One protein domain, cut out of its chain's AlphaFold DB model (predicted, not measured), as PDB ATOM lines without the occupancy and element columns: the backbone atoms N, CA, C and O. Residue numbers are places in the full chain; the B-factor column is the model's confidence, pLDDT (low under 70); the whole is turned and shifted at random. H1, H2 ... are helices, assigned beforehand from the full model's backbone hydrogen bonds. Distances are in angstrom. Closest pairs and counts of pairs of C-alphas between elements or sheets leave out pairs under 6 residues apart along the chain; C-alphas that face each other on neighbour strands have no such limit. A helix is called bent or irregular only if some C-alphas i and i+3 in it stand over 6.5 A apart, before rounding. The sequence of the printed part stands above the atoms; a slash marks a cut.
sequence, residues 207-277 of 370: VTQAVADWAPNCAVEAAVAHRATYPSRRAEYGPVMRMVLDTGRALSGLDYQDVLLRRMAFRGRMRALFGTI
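What this domain is: This is residues 207 to 277 of the 370 residues of an uncharacterized protein of Bradyrhizobium jicamae (UniProt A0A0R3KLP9). The longest helix, H3, slants past H1 at a steep angle, while the shorter H2 crosses the later part of H1 nearly at right angles. H1 is the shared partner of the two, and H2 and H3 are joined by a tight turn but stay apart; a loop of residues 226 to 238 makes one end of the rod, and residues 271 to 277 stick out at the other. The printed part has 71 residues, with three named helices in the order H1, H2, H3 and no named strand, and its class is all helix. It is loose, with a radius of gyration of the C-alphas of 15.1 A, and spans 51 by 24 by 19 A.

How they stand to each other: Begin with H3, residues 253 to 273, and look from Val 259 toward H1, residues 208 to 225. These two helices touch, and their closest C-alphas, those of Asp 213 and Val 259, are 5.9 A apart. They run opposite ways at a steep tilt of 52 degrees. Move along H1 to residues 216 to 223, which alone touch H2, residues 239 to 250, and there meet residues 244 to 249 alone. The closest C-alphas of H1 and H2, those of Val 220 and Gly 248, are 3.9 A apart. The lines of H1 and H2 are about perpendicular, at 87 degrees. H2 and H3 are apart. Every O i to N i+4 pair is within hydrogen-bond range in H2 and H3, and 12 of 14 are in H1.

Where its parts are: Find C-alpha 253 at (-56.209, -17.671, 19.791); from there H3 runs 30.4 A to C-alpha 273 at (-39.930, -10.514, -4.926). Go back to C-alpha 208 at (-46.708, -1.789, 7.790), where H1 begins; it reaches Ala 225 after 26.6 A. H1 is neither bent nor irregular, but only just: C-alphas 212 and 215 are 6.5 A apart. H2 begins at Pro 239 and ends at Ala 250, 16.6 A from first to last C-alpha.

The domain as a whole: Look at Ala 235 and Thr 276 for the two C-alphas farthest apart, 50.7 A. The C-alphas of Val 207 and Ile 277, the first and last printed, are 18.0 A apart. The link from H1 to H2 is long, with 13 residues, and the link from H2 to H3 is tight, with 2 residues. Residues 271 to 277, of which 271 to 273 belong to H3, stand free. The printed part has no cut. The mean pLDDT of the printed part of this model is 94.3, and no printed residue is under 70.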
ATOM      1  N   VAL A 207     -44.924  -3.394   4.306       81.50
ATOM      2  CA  VAL A 207     -44.370  -3.913   5.556       81.50
ATOM      3  C   VAL A 207     -45.179  -3.480   6.779       81.50
ATOM      4  O   VAL A 207     -45.021  -4.082   7.837       81.50
ATOM      5  N   THR A 208     -46.051  -2.472   6.660       83.62
ATOM      6  CA  THR A 208     -46.708  -1.789   7.790       83.62
ATOM      7  C   THR A 208     -47.420  -2.772   8.716       83.62
ATOM      8  O   THR A 208     -47.184  -2.785   9.927       83.62
ATOM      9  N   GLN A 209     -48.227  -3.671   8.147       89.31
ATOM     10  CA  GLN A 209     -48.924  -4.696   8.925       89.31
ATOM     11  C   GLN A 209     -47.971  -5.759   9.497       89.31
ATOM     12  O   GLN A 209     -48.210  -6.251  10.593       89.31
ATOM     13  N   ALA A 210     -46.873  -6.096   8.810       87.19
ATOM     14  CA  ALA A 210     -45.890  -7.063   9.308       87.19
ATOM     15  C   ALA A 210     -45.084  -6.517  10.501       87.19
ATOM     16  O   ALA A 210     -44.740  -7.275  11.406       87.19
ATOM     17  N   VAL A 211     -44.831  -5.205  10.531       84.19
ATOM     18  CA  VAL A 211     -44.248  -4.496  11.681       84.19
ATOM     19  C   VAL A 211     -45.236  -4.477  12.848       84.19
ATOM     20  O   VAL A 211     -44.872  -4.853  13.961       84.19
ATOM     21  N   ALA A 212     -46.503  -4.128  12.594       89.88
ATOM     22  CA  ALA A 212     -47.554  -4.144  13.612       89.88
ATOM     23  C   ALA A 212     -47.808  -5.552  14.195       89.88
ATOM     24  O   ALA A 212     -48.037  -5.688  15.395       89.88
ATOM     25  N   ASP A 213     -47.716  -6.598  13.367       95.12
ATOM     26  CA  ASP A 213     -47.901  -8.002  13.754       95.12
ATOM     27  C   ASP A 213     -46.693  -8.606  14.503       95.12
ATOM     28  O   ASP A 213     -46.849  -9.610  15.202       95.12
ATOM     29  N   TRP A 214     -45.494  -8.013  14.402       94.00
ATOM     30  CA  TRP A 214     -44.274  -8.530  15.045       94.00
ATOM     31  C   TRP A 214     -44.391  -8.548  16.574       94.00
ATOM     32  O   TRP A 214     -44.114  -9.566  17.211       94.00
ATOM     33  N   ALA A 215     -44.851  -7.447  17.173       92.44
ATOM     34  CA  ALA A 215     -44.972  -7.320  18.626       92.44
ATOM     35  C   ALA A 215     -45.958  -8.336  19.253       92.44
ATOM     36  O   ALA A 215     -45.545  -9.033  20.183       92.44
ATOM     37  N   PRO A 216     -47.212  -8.498  18.772       94.56
ATOM     38  CA  PRO A 216     -48.116  -9.525  19.291       94.56
ATOM     39  C   PRO A 216     -47.628 -10.954  19.002       94.56
ATOM     40  O   PRO A 216     -47.789 -11.811  19.870       94.56
ATOM     41  N   ASN A 217     -46.977 -11.217  17.858       96.19
ATOM     42  CA  ASN A 217     -46.365 -12.524  17.581       96.19
ATOM     43  C   ASN A 217     -45.314 -12.872  18.656       96.19
ATOM     44  O   ASN A 217     -45.421 -13.894  19.336       96.19
ATOM     45  N   CYS A 218     -44.328 -11.992  18.854       94.31
ATOM     46  CA  CYS A 218     -43.269 -12.169  19.849       94.31
ATOM     47  C   CYS A 218     -43.811 -12.234  21.288       94.31
ATOM     48  O   CYS A 218     -43.291 -12.996  22.104       94.31
ATOM     49  N   ALA A 219     -44.870 -11.484  21.610       96.38
ATOM     50  CA  ALA A 219     -45.497 -11.512  22.929       96.38
ATOM     51  C   ALA A 219     -46.115 -12.883  23.256       96.38
ATOM     52  O   ALA A 219     -45.891 -13.402  24.352       96.38
ATOM     53  N   VAL A 220     -46.846 -13.499  22.317       97.88
ATOM     54  CA  VAL A 220     -47.413 -14.849  22.500       97.88
ATOM     55  C   VAL A 220     -46.309 -15.903  22.606       97.88
ATOM     56  O   VAL A 220     -46.335 -16.723  23.525       97.88
ATOM     57  N   GLU A 221     -45.302 -15.861  21.728       96.81
ATOM     58  CA  GLU A 221     -44.160 -16.788  21.782       96.81
ATOM     59  C   GLU A 221     -43.414 -16.688  23.134       96.81
ATOM     60  O   GLU A 221     -43.146 -17.709  23.779       96.81
ATOM     61  N   ALA A 222     -43.176 -15.470  23.640       96.50
ATOM     62  CA  ALA A 222     -42.581 -15.234  24.959       96.50
ATOM     63  C   ALA A 222     -43.477 -15.718  26.117       96.50
ATOM     64  O   ALA A 222     -42.985 -16.344  27.061       96.50
ATOM     65  N   ALA A 223     -44.792 -15.488  26.047       97.31
ATOM     66  CA  ALA A 223     -45.753 -15.973  27.038       97.31
ATOM     67  C   ALA A 223     -45.779 -17.510  27.120       97.31
ATOM     68  O   ALA A 223     -45.833 -18.074  28.218       97.31
ATOM     69  N   VAL A 224     -45.672 -18.195  25.977       97.25
ATOM     70  CA  VAL A 224     -45.550 -19.658  25.908       97.25
ATOM     71  C   VAL A 224     -44.208 -20.131  26.474       97.25
ATOM     72  O   VAL A 224     -44.189 -21.119  27.216       97.25
ATOM     73  N   ALA A 225     -43.100 -19.439  26.190       95.38
ATOM     74  CA  ALA A 225     -41.777 -19.775  26.725       95.38
ATOM     75  C   ALA A 225     -41.712 -19.643  28.260       95.38
ATOM     76  O   ALA A 225     -41.229 -20.546  28.945       95.38
ATOM     77  N   HIS A 226     -42.271 -18.567  28.822       96.50
ATOM     78  CA  HIS A 226     -42.235 -18.277  30.261       96.50
ATOM     79  C   HIS A 226     -43.395 -18.882  31.078       96.50
ATOM     80  O   HIS A 226     -43.498 -18.633  32.281       96.50
ATOM     81  N   ARG A 227     -44.249 -19.723  30.478       96.25
ATOM     82  CA  ARG A 227     -45.461 -20.285  31.119       96.25
ATOM     83  C   ARG A 227     -45.242 -21.030  32.446       96.25
ATOM     84  O   ARG A 227     -46.180 -21.160  33.223       96.25
ATOM     85  N   ALA A 228     -44.031 -21.531  32.705       95.88
ATOM     86  CA  ALA A 228     -43.683 -22.229  33.948       95.88
ATOM     87  C   ALA A 228     -43.412 -21.275  35.131       95.88
ATOM     88  O   ALA A 228     -43.536 -21.668  36.290       95.88
ATOM     89  N   THR A 229     -43.044 -20.025  34.846       95.94
ATOM     90  CA  THR A 229     -42.633 -19.014  35.835       95.94
ATOM     91  C   THR A 229     -43.510 -17.765  35.820       95.94
ATOM     92  O   THR A 229     -43.395 -16.937  36.719       95.94
ATOM     93  N   TYR A 230     -44.411 -17.614  34.847       96.56
ATOM     94  CA  TYR A 230     -45.279 -16.447  34.725       96.56
ATOM     95  C   TYR A 230     -46.770 -16.830  34.675       96.56
ATOM     96  O   TYR A 230     -47.162 -17.633  33.825       96.56
ATOM     97  N   PRO A 231     -47.636 -16.259  35.542       96.44
ATOM     98  CA  PRO A 231     -47.400 -15.116  36.435       96.44
ATOM     99  C   PRO A 231     -46.893 -15.476  37.848       96.44
ATOM    100  O   PRO A 231     -46.768 -14.584  38.683       96.44
ATOM    101  N   SER A 232     -46.604 -16.747  38.153       97.12
ATOM    102  CA  SER A 232     -46.262 -17.207  39.516       97.12
ATOM    103  C   SER A 232     -45.058 -16.491  40.149       97.12
ATOM    104  O   SER A 232     -45.065 -16.244  41.351       97.12
ATOM    105  N   ARG A 233     -44.060 -16.103  39.345       96.38
ATOM    106  CA  ARG A 233     -42.873 -15.324  39.742       96.38
ATOM    107  C   ARG A 233     -42.889 -13.897  39.166       96.38
ATOM    108  O   ARG A 233     -41.838 -13.302  38.969       96.38
ATOM    109  N   ARG A 234     -44.073 -13.311  38.898       95.75
ATOM    110  CA  ARG A 234     -44.251 -11.979  38.257       95.75
ATOM    111  C   ARG A 234     -43.391 -10.858  38.860       95.75
ATOM    112  O   ARG A 234     -43.027  -9.937  38.138       95.75
ATOM    113  N   ALA A 235     -43.086 -10.900  40.156       94.75
ATOM    114  CA  ALA A 235     -42.269  -9.881  40.819       94.75
ATOM    115  C   ALA A 235     -40.786  -9.882  40.384       94.75
ATOM    116  O   ALA A 235     -40.133  -8.853  40.514       94.75
ATOM    117  N   GLU A 236     -40.280 -10.993  39.841       94.75
ATOM    118  CA  GLU A 236     -38.878 -11.196  39.428       94.75
ATOM    119  C   GLU A 236     -38.613 -10.830  37.950       94.75
ATOM    120  O   GLU A 236     -37.577 -11.191  37.396       94.75
ATOM    121  N   TYR A 237     -39.570 -10.147  37.313       96.00
ATOM    122  CA  TYR A 237     -39.513  -9.676  35.928       96.00
ATOM    123  C   TYR A 237     -39.578  -8.145  35.869       96.00
ATOM    124  O   TYR A 237     -40.346  -7.511  36.606       96.00
ATOM    125  N   GLY A 238     -38.849  -7.555  34.923       94.38
ATOM    126  CA  GLY A 238     -38.819  -6.118  34.674       94.38
ATOM    127  C   GLY A 238     -40.154  -5.565  34.156       94.38
ATOM    128  O   GLY A 238     -41.018  -6.311  33.686       94.38
ATOM    129  N   PRO A 239     -40.370  -4.238  34.233       93.38
ATOM    130  CA  PRO A 239     -41.652  -3.618  33.894       93.38
ATOM    131  C   PRO A 239     -42.109  -3.935  32.465       93.38
ATOM    132  O   PRO A 239     -43.257  -4.340  32.282       93.38
ATOM    133  N   VAL A 240     -41.205  -3.837  31.488       91.31
ATOM    134  CA  VAL A 240     -41.502  -4.125  30.080       91.31
ATOM    135  C   VAL A 240     -41.732  -5.616  29.842       91.31
ATOM    136  O   VAL A 240     -42.705  -5.973  29.184       91.31
ATOM    137  N   MET A 241     -40.922  -6.507  30.424       94.69
ATOM    138  CA  MET A 241     -41.114  -7.947  30.221       94.69
ATOM    139  C   MET A 241     -42.453  -8.431  30.801       94.69
ATOM    140  O   MET A 241     -43.134  -9.244  30.183       94.69
ATOM    141  N   ARG A 242     -42.908  -7.865  31.930       95.81
ATOM    142  CA  ARG A 242     -44.265  -8.109  32.459       95.81
ATOM    143  C   ARG A 242     -45.357  -7.629  31.505       95.81
ATOM    144  O   ARG A 242     -46.320  -8.355  31.293       95.81
ATOM    145  N   MET A 243     -45.199  -6.447  30.905       94.50
ATOM    146  CA  MET A 243     -46.135  -5.928  29.899       94.50
ATOM    147  C   MET A 243     -46.220  -6.858  28.680       94.50
ATOM    148  O   MET A 243     -47.318  -7.230  28.282       94.50
ATOM    149  N   VAL A 244     -45.082  -7.294  28.127       94.62
ATOM    150  CA  VAL A 244     -45.033  -8.232  26.988       94.62
ATOM    151  C   VAL A 244     -45.712  -9.561  27.332       94.62
ATOM    152  O   VAL A 244     -46.545 -10.046  26.568       94.62
ATOM    153  N   LEU A 245     -45.404 -10.128  28.501       97.38
ATOM    154  CA  LEU A 245     -45.983 -11.394  28.960       97.38
ATOM    155  C   LEU A 245     -47.473 -11.287  29.317       97.38
ATOM    156  O   LEU A 245     -48.190 -12.277  29.184       97.38
ATOM    157  N   ASP A 246     -47.961 -10.119  29.738       97.50
ATOM    158  CA  ASP A 246     -49.392  -9.870  29.928       97.50
ATOM    159  C   ASP A 246     -50.117  -9.751  28.580       97.50
ATOM    160  O   ASP A 246     -51.105 -10.453  28.368       97.50
ATOM    161  N   THR A 247     -49.594  -8.958  27.637       95.75
ATOM    162  CA  THR A 247     -50.140  -8.828  26.272       95.75
ATOM    163  C   THR A 247     -50.222 -10.190  25.577       95.75
ATOM    164  O   THR A 247     -51.281 -10.566  25.077       95.75
ATOM    165  N   GLY A 248     -49.146 -10.982  25.618       97.12
ATOM    166  CA  GLY A 248     -49.101 -12.322  25.023       97.12
ATOM    167  C   GLY A 248     -50.021 -13.353  25.684       97.12
ATOM    168  O   GLY A 248     -50.316 -14.382  25.084       97.12
ATOM    169  N   ARG A 249     -50.489 -13.094  26.913       97.44
ATOM    170  CA  ARG A 249     -51.493 -13.914  27.615       97.44
ATOM    171  C   ARG A 249     -52.925 -13.403  27.451       97.44
ATOM    172  O   ARG A 249     -53.849 -14.146  27.773       97.44
ATOM    173  N   ALA A 250     -53.100 -12.157  27.017       97.38
ATOM    174  CA  ALA A 250     -54.398 -11.522  26.803       97.38
ATOM    175  C   ALA A 250     -54.891 -11.643  25.351       97.38
ATOM    176  O   ALA A 250     -56.099 -11.630  25.127       97.38
ATOM    177  N   LEU A 251     -53.978 -11.772  24.381       97.31
ATOM    178  CA  LEU A 251     -54.315 -11.968  22.970       97.31
ATOM    179  C   LEU A 251     -55.078 -13.289  22.767       97.31
ATOM    180  O   LEU A 251     -54.668 -14.326  23.295       97.31
ATOM    181  N   SER A 252     -56.181 -13.277  22.010       97.94
ATOM    182  CA  SER A 252     -56.953 -14.503  21.793       97.94
ATOM    183  C   SER A 252     -56.287 -15.421  20.765       97.94
ATOM    184  O   SER A 252     -55.497 -14.997  19.919       97.94
ATOM    185  N   GLY A 253     -56.657 -16.705  20.796       97.44
ATOM    186  CA  GLY A 253     -56.209 -17.671  19.791       97.44
ATOM    187  C   GLY A 253     -56.673 -17.338  18.366       97.44
ATOM    188  O   GLY A 253     -56.038 -17.795  17.421       97.44
ATOM    189  N   LEU A 254     -57.731 -16.533  18.203       98.38
ATOM    190  CA  LEU A 254     -58.189 -16.057  16.895       98.38
ATOM    191  C   LEU A 254     -57.319 -14.896  16.401       98.38
ATOM    192  O   LEU A 254     -56.785 -14.975  15.299       98.38
ATOM    193  N   ASP A 255     -57.076 -13.886  17.241       97.69
ATOM    194  CA  ASP A 255     -56.225 -12.740  16.876       97.69
ATOM    195  C   ASP A 255     -54.792 -13.192  16.538       97.69
ATOM    196  O   ASP A 255     -54.180 -12.708  15.584       97.69
ATOM    197  N   TYR A 256     -54.262 -14.164  17.293       98.12
ATOM    198  CA  TYR A 256     -52.959 -14.767  17.016       98.12
ATOM    199  C   TYR A 256     -52.965 -15.623  15.737       98.12
ATOM    200  O   TYR A 256     -52.006 -15.577  14.966       98.12
ATOM    201  N   GLN A 257     -54.043 -16.361  15.456       98.38
ATOM    202  CA  GLN A 257     -54.175 -17.091  14.192       98.38
ATOM    203  C   GLN A 257     -54.212 -16.133  12.990       98.38
ATOM    204  O   GLN A 257     -53.578 -16.414  11.973       98.38
ATOM    205  N   ASP A 258     -54.874 -14.983  13.113       98.25
ATOM    206  CA  ASP A 258     -54.891 -13.956  12.069       98.25
ATOM    207  C   ASP A 258     -53.508 -13.315  11.862       98.25
ATOM    208  O   ASP A 258     -53.093 -13.120  10.717       98.25
ATOM    209  N   VAL A 259     -52.747 -13.062  12.937       97.94
ATOM    210  CA  VAL A 259     -51.323 -12.665  12.865       97.94
ATOM    211  C   VAL A 259     -50.506 -13.696  12.075       97.94
ATOM    212  O   VAL A 259     -49.758 -13.328  11.165       97.94
ATOM    213  N   LEU A 260     -50.675 -14.994  12.351       97.88
ATOM    214  CA  LEU A 260     -49.971 -16.060  11.628       97.88
ATOM    215  C   LEU A 260     -50.378 -16.138  10.145       97.88
ATOM    216  O   LEU A 260     -49.512 -16.306   9.284       97.88
ATOM    217  N   LEU A 261     -51.662 -15.962   9.818       98.25
ATOM    218  CA  LEU A 261     -52.144 -15.935   8.431       98.25
ATOM    219  C   LEU A 261     -51.582 -14.734   7.655       98.25
ATOM    220  O   LEU A 261     -51.112 -14.897   6.523       98.25
ATOM    221  N   ARG A 262     -51.551 -13.541   8.264       98.00
ATOM    222  CA  ARG A 262     -50.939 -12.343   7.666       98.00
ATOM    223  C   ARG A 262     -49.430 -12.513   7.474       98.00
ATOM    224  O   ARG A 262     -48.930 -12.215   6.387       98.00
ATOM    225  N   ARG A 263     -48.727 -13.088   8.458       97.19
ATOM    226  CA  ARG A 263     -47.300 -13.457   8.381       97.19
ATOM    227  C   ARG A 263     -47.016 -14.418   7.220       97.19
ATOM    228  O   ARG A 263     -46.102 -14.171   6.434       97.19
ATOM    229  N   MET A 264     -47.824 -15.471   7.057       97.56
ATOM    230  CA  MET A 264     -47.713 -16.412   5.931       97.56
ATOM    231  C   MET A 264     -47.931 -15.722   4.577       97.56
ATOM    232  O   MET A 264     -47.129 -15.905   3.657       97.56
ATOM    233  N   ALA A 265     -48.969 -14.890   4.455       96.94
ATOM    234  CA  ALA A 265     -49.263 -14.160   3.223       96.94
ATOM    235  C   ALA A 265     -48.160 -13.146   2.862       96.94
ATOM    236  O   ALA A 265     -47.802 -13.015   1.691       96.94
ATOM    237  N   PHE A 266     -47.594 -12.448   3.851       94.44
ATOM    238  CA  PHE A 266     -46.478 -11.522   3.650       94.44
ATOM    239  C   PHE A 266     -45.189 -12.257   3.245       94.44
ATOM    240  O   PHE A 266     -44.545 -11.849   2.277       94.44
ATOM    241  N   ARG A 267     -44.871 -13.408   3.862       95.50
ATOM    242  CA  ARG A 267     -43.747 -14.266   3.430       95.50
ATOM    243  C   ARG A 267     -43.901 -14.739   1.986       95.50
ATOM    244  O   ARG A 267     -42.914 -14.756   1.255       95.50
ATOM    245  N   GLY A 268     -45.121 -15.074   1.560       94.75
ATOM    246  CA  GLY A 268     -45.418 -15.402   0.164       94.75
ATOM    247  C   GLY A 268     -45.067 -14.264  -0.801       94.75
ATOM    248  O   GLY A 268     -44.406 -14.503  -1.807       94.75
ATOM    249  N   ARG A 269     -45.430 -13.017  -0.462       92.19
ATOM    250  CA  ARG A 269     -45.093 -11.830  -1.273       92.19
ATOM    251  C   ARG A 269     -43.587 -11.546  -1.301       92.19
ATOM    252  O   ARG A 269     -43.046 -11.328  -2.378       92.19
ATOM    253  N   MET A 270     -42.899 -11.618  -0.159       91.06
ATOM    254  CA  MET A 270     -41.439 -11.431  -0.105       91.06
ATOM    255  C   MET A 270     -40.685 -12.495  -0.915       91.06
ATOM    256  O   MET A 270     -39.763 -12.165  -1.653       91.06
ATOM    257  N   ARG A 271     -41.110 -13.765  -0.857       93.75
ATOM    258  CA  ARG A 271     -40.513 -14.835  -1.677       93.75
ATOM    259  C   ARG A 271     -40.802 -14.700  -3.175       93.75
ATOM    260  O   ARG A 271     -40.027 -15.222  -3.966       93.75
ATOM    261  N   ALA A 272     -41.882 -14.020  -3.567       90.62
ATOM    262  CA  ALA A 272     -42.139 -13.690  -4.968       90.62
ATOM    263  C   ALA A 272     -41.217 -12.562  -5.470       90.62
ATOM    264  O   ALA A 272     -40.724 -12.650  -6.590       90.62
ATOM    265  N   LEU A 273     -40.921 -11.559  -4.630       83.00
ATOM    266  CA  LEU A 273     -39.930 -10.514  -4.926       83.00
ATOM    267  C   LEU A 273     -38.520 -11.103  -5.119       83.00
ATOM    268  O   LEU A 273     -37.869 -10.822  -6.117       83.00
ATOM    269  N   PHE A 274     -38.081 -12.012  -4.244       89.19
ATOM    270  CA  PHE A 274     -36.823 -12.760  -4.438       89.19
ATOM    271  C   PHE A 274     -36.873 -13.802  -5.579       89.19
ATOM    272  O   PHE A 274     -35.944 -14.584  -5.750       89.19
ATOM    273  N   GLY A 275     -37.942 -13.814  -6.384       89.00
ATOM    274  CA  GLY A 275     -37.970 -14.452  -7.701       89.00
ATOM    275  C   GLY A 275     -37.489 -13.545  -8.843       89.00
ATOM    276  O   GLY A 275     -37.376 -14.027  -9.968       89.00
ATOM    277  N   THR A 276     -37.228 -12.256  -8.583       85.81
ATOM    278  CA  THR A 276     -36.786 -11.267  -9.589       85.81
ATOM    279  C   THR A 276     -35.491 -10.531  -9.228       85.81
ATOM    280  O   THR A 276     -35.013  -9.754 -10.046       85.81
ATOM    281  N   ILE A 277     -34.938 -10.744  -8.029       78.62
ATOM    282  CA  ILE A 277     -33.674 -10.159  -7.549       78.62
ATOM    283  C   ILE A 277     -32.915 -11.156  -6.669       78.62
ATOM    284  O   ILE A 277     -33.533 -11.877  -5.884       78.62
TER     285      ILE A 277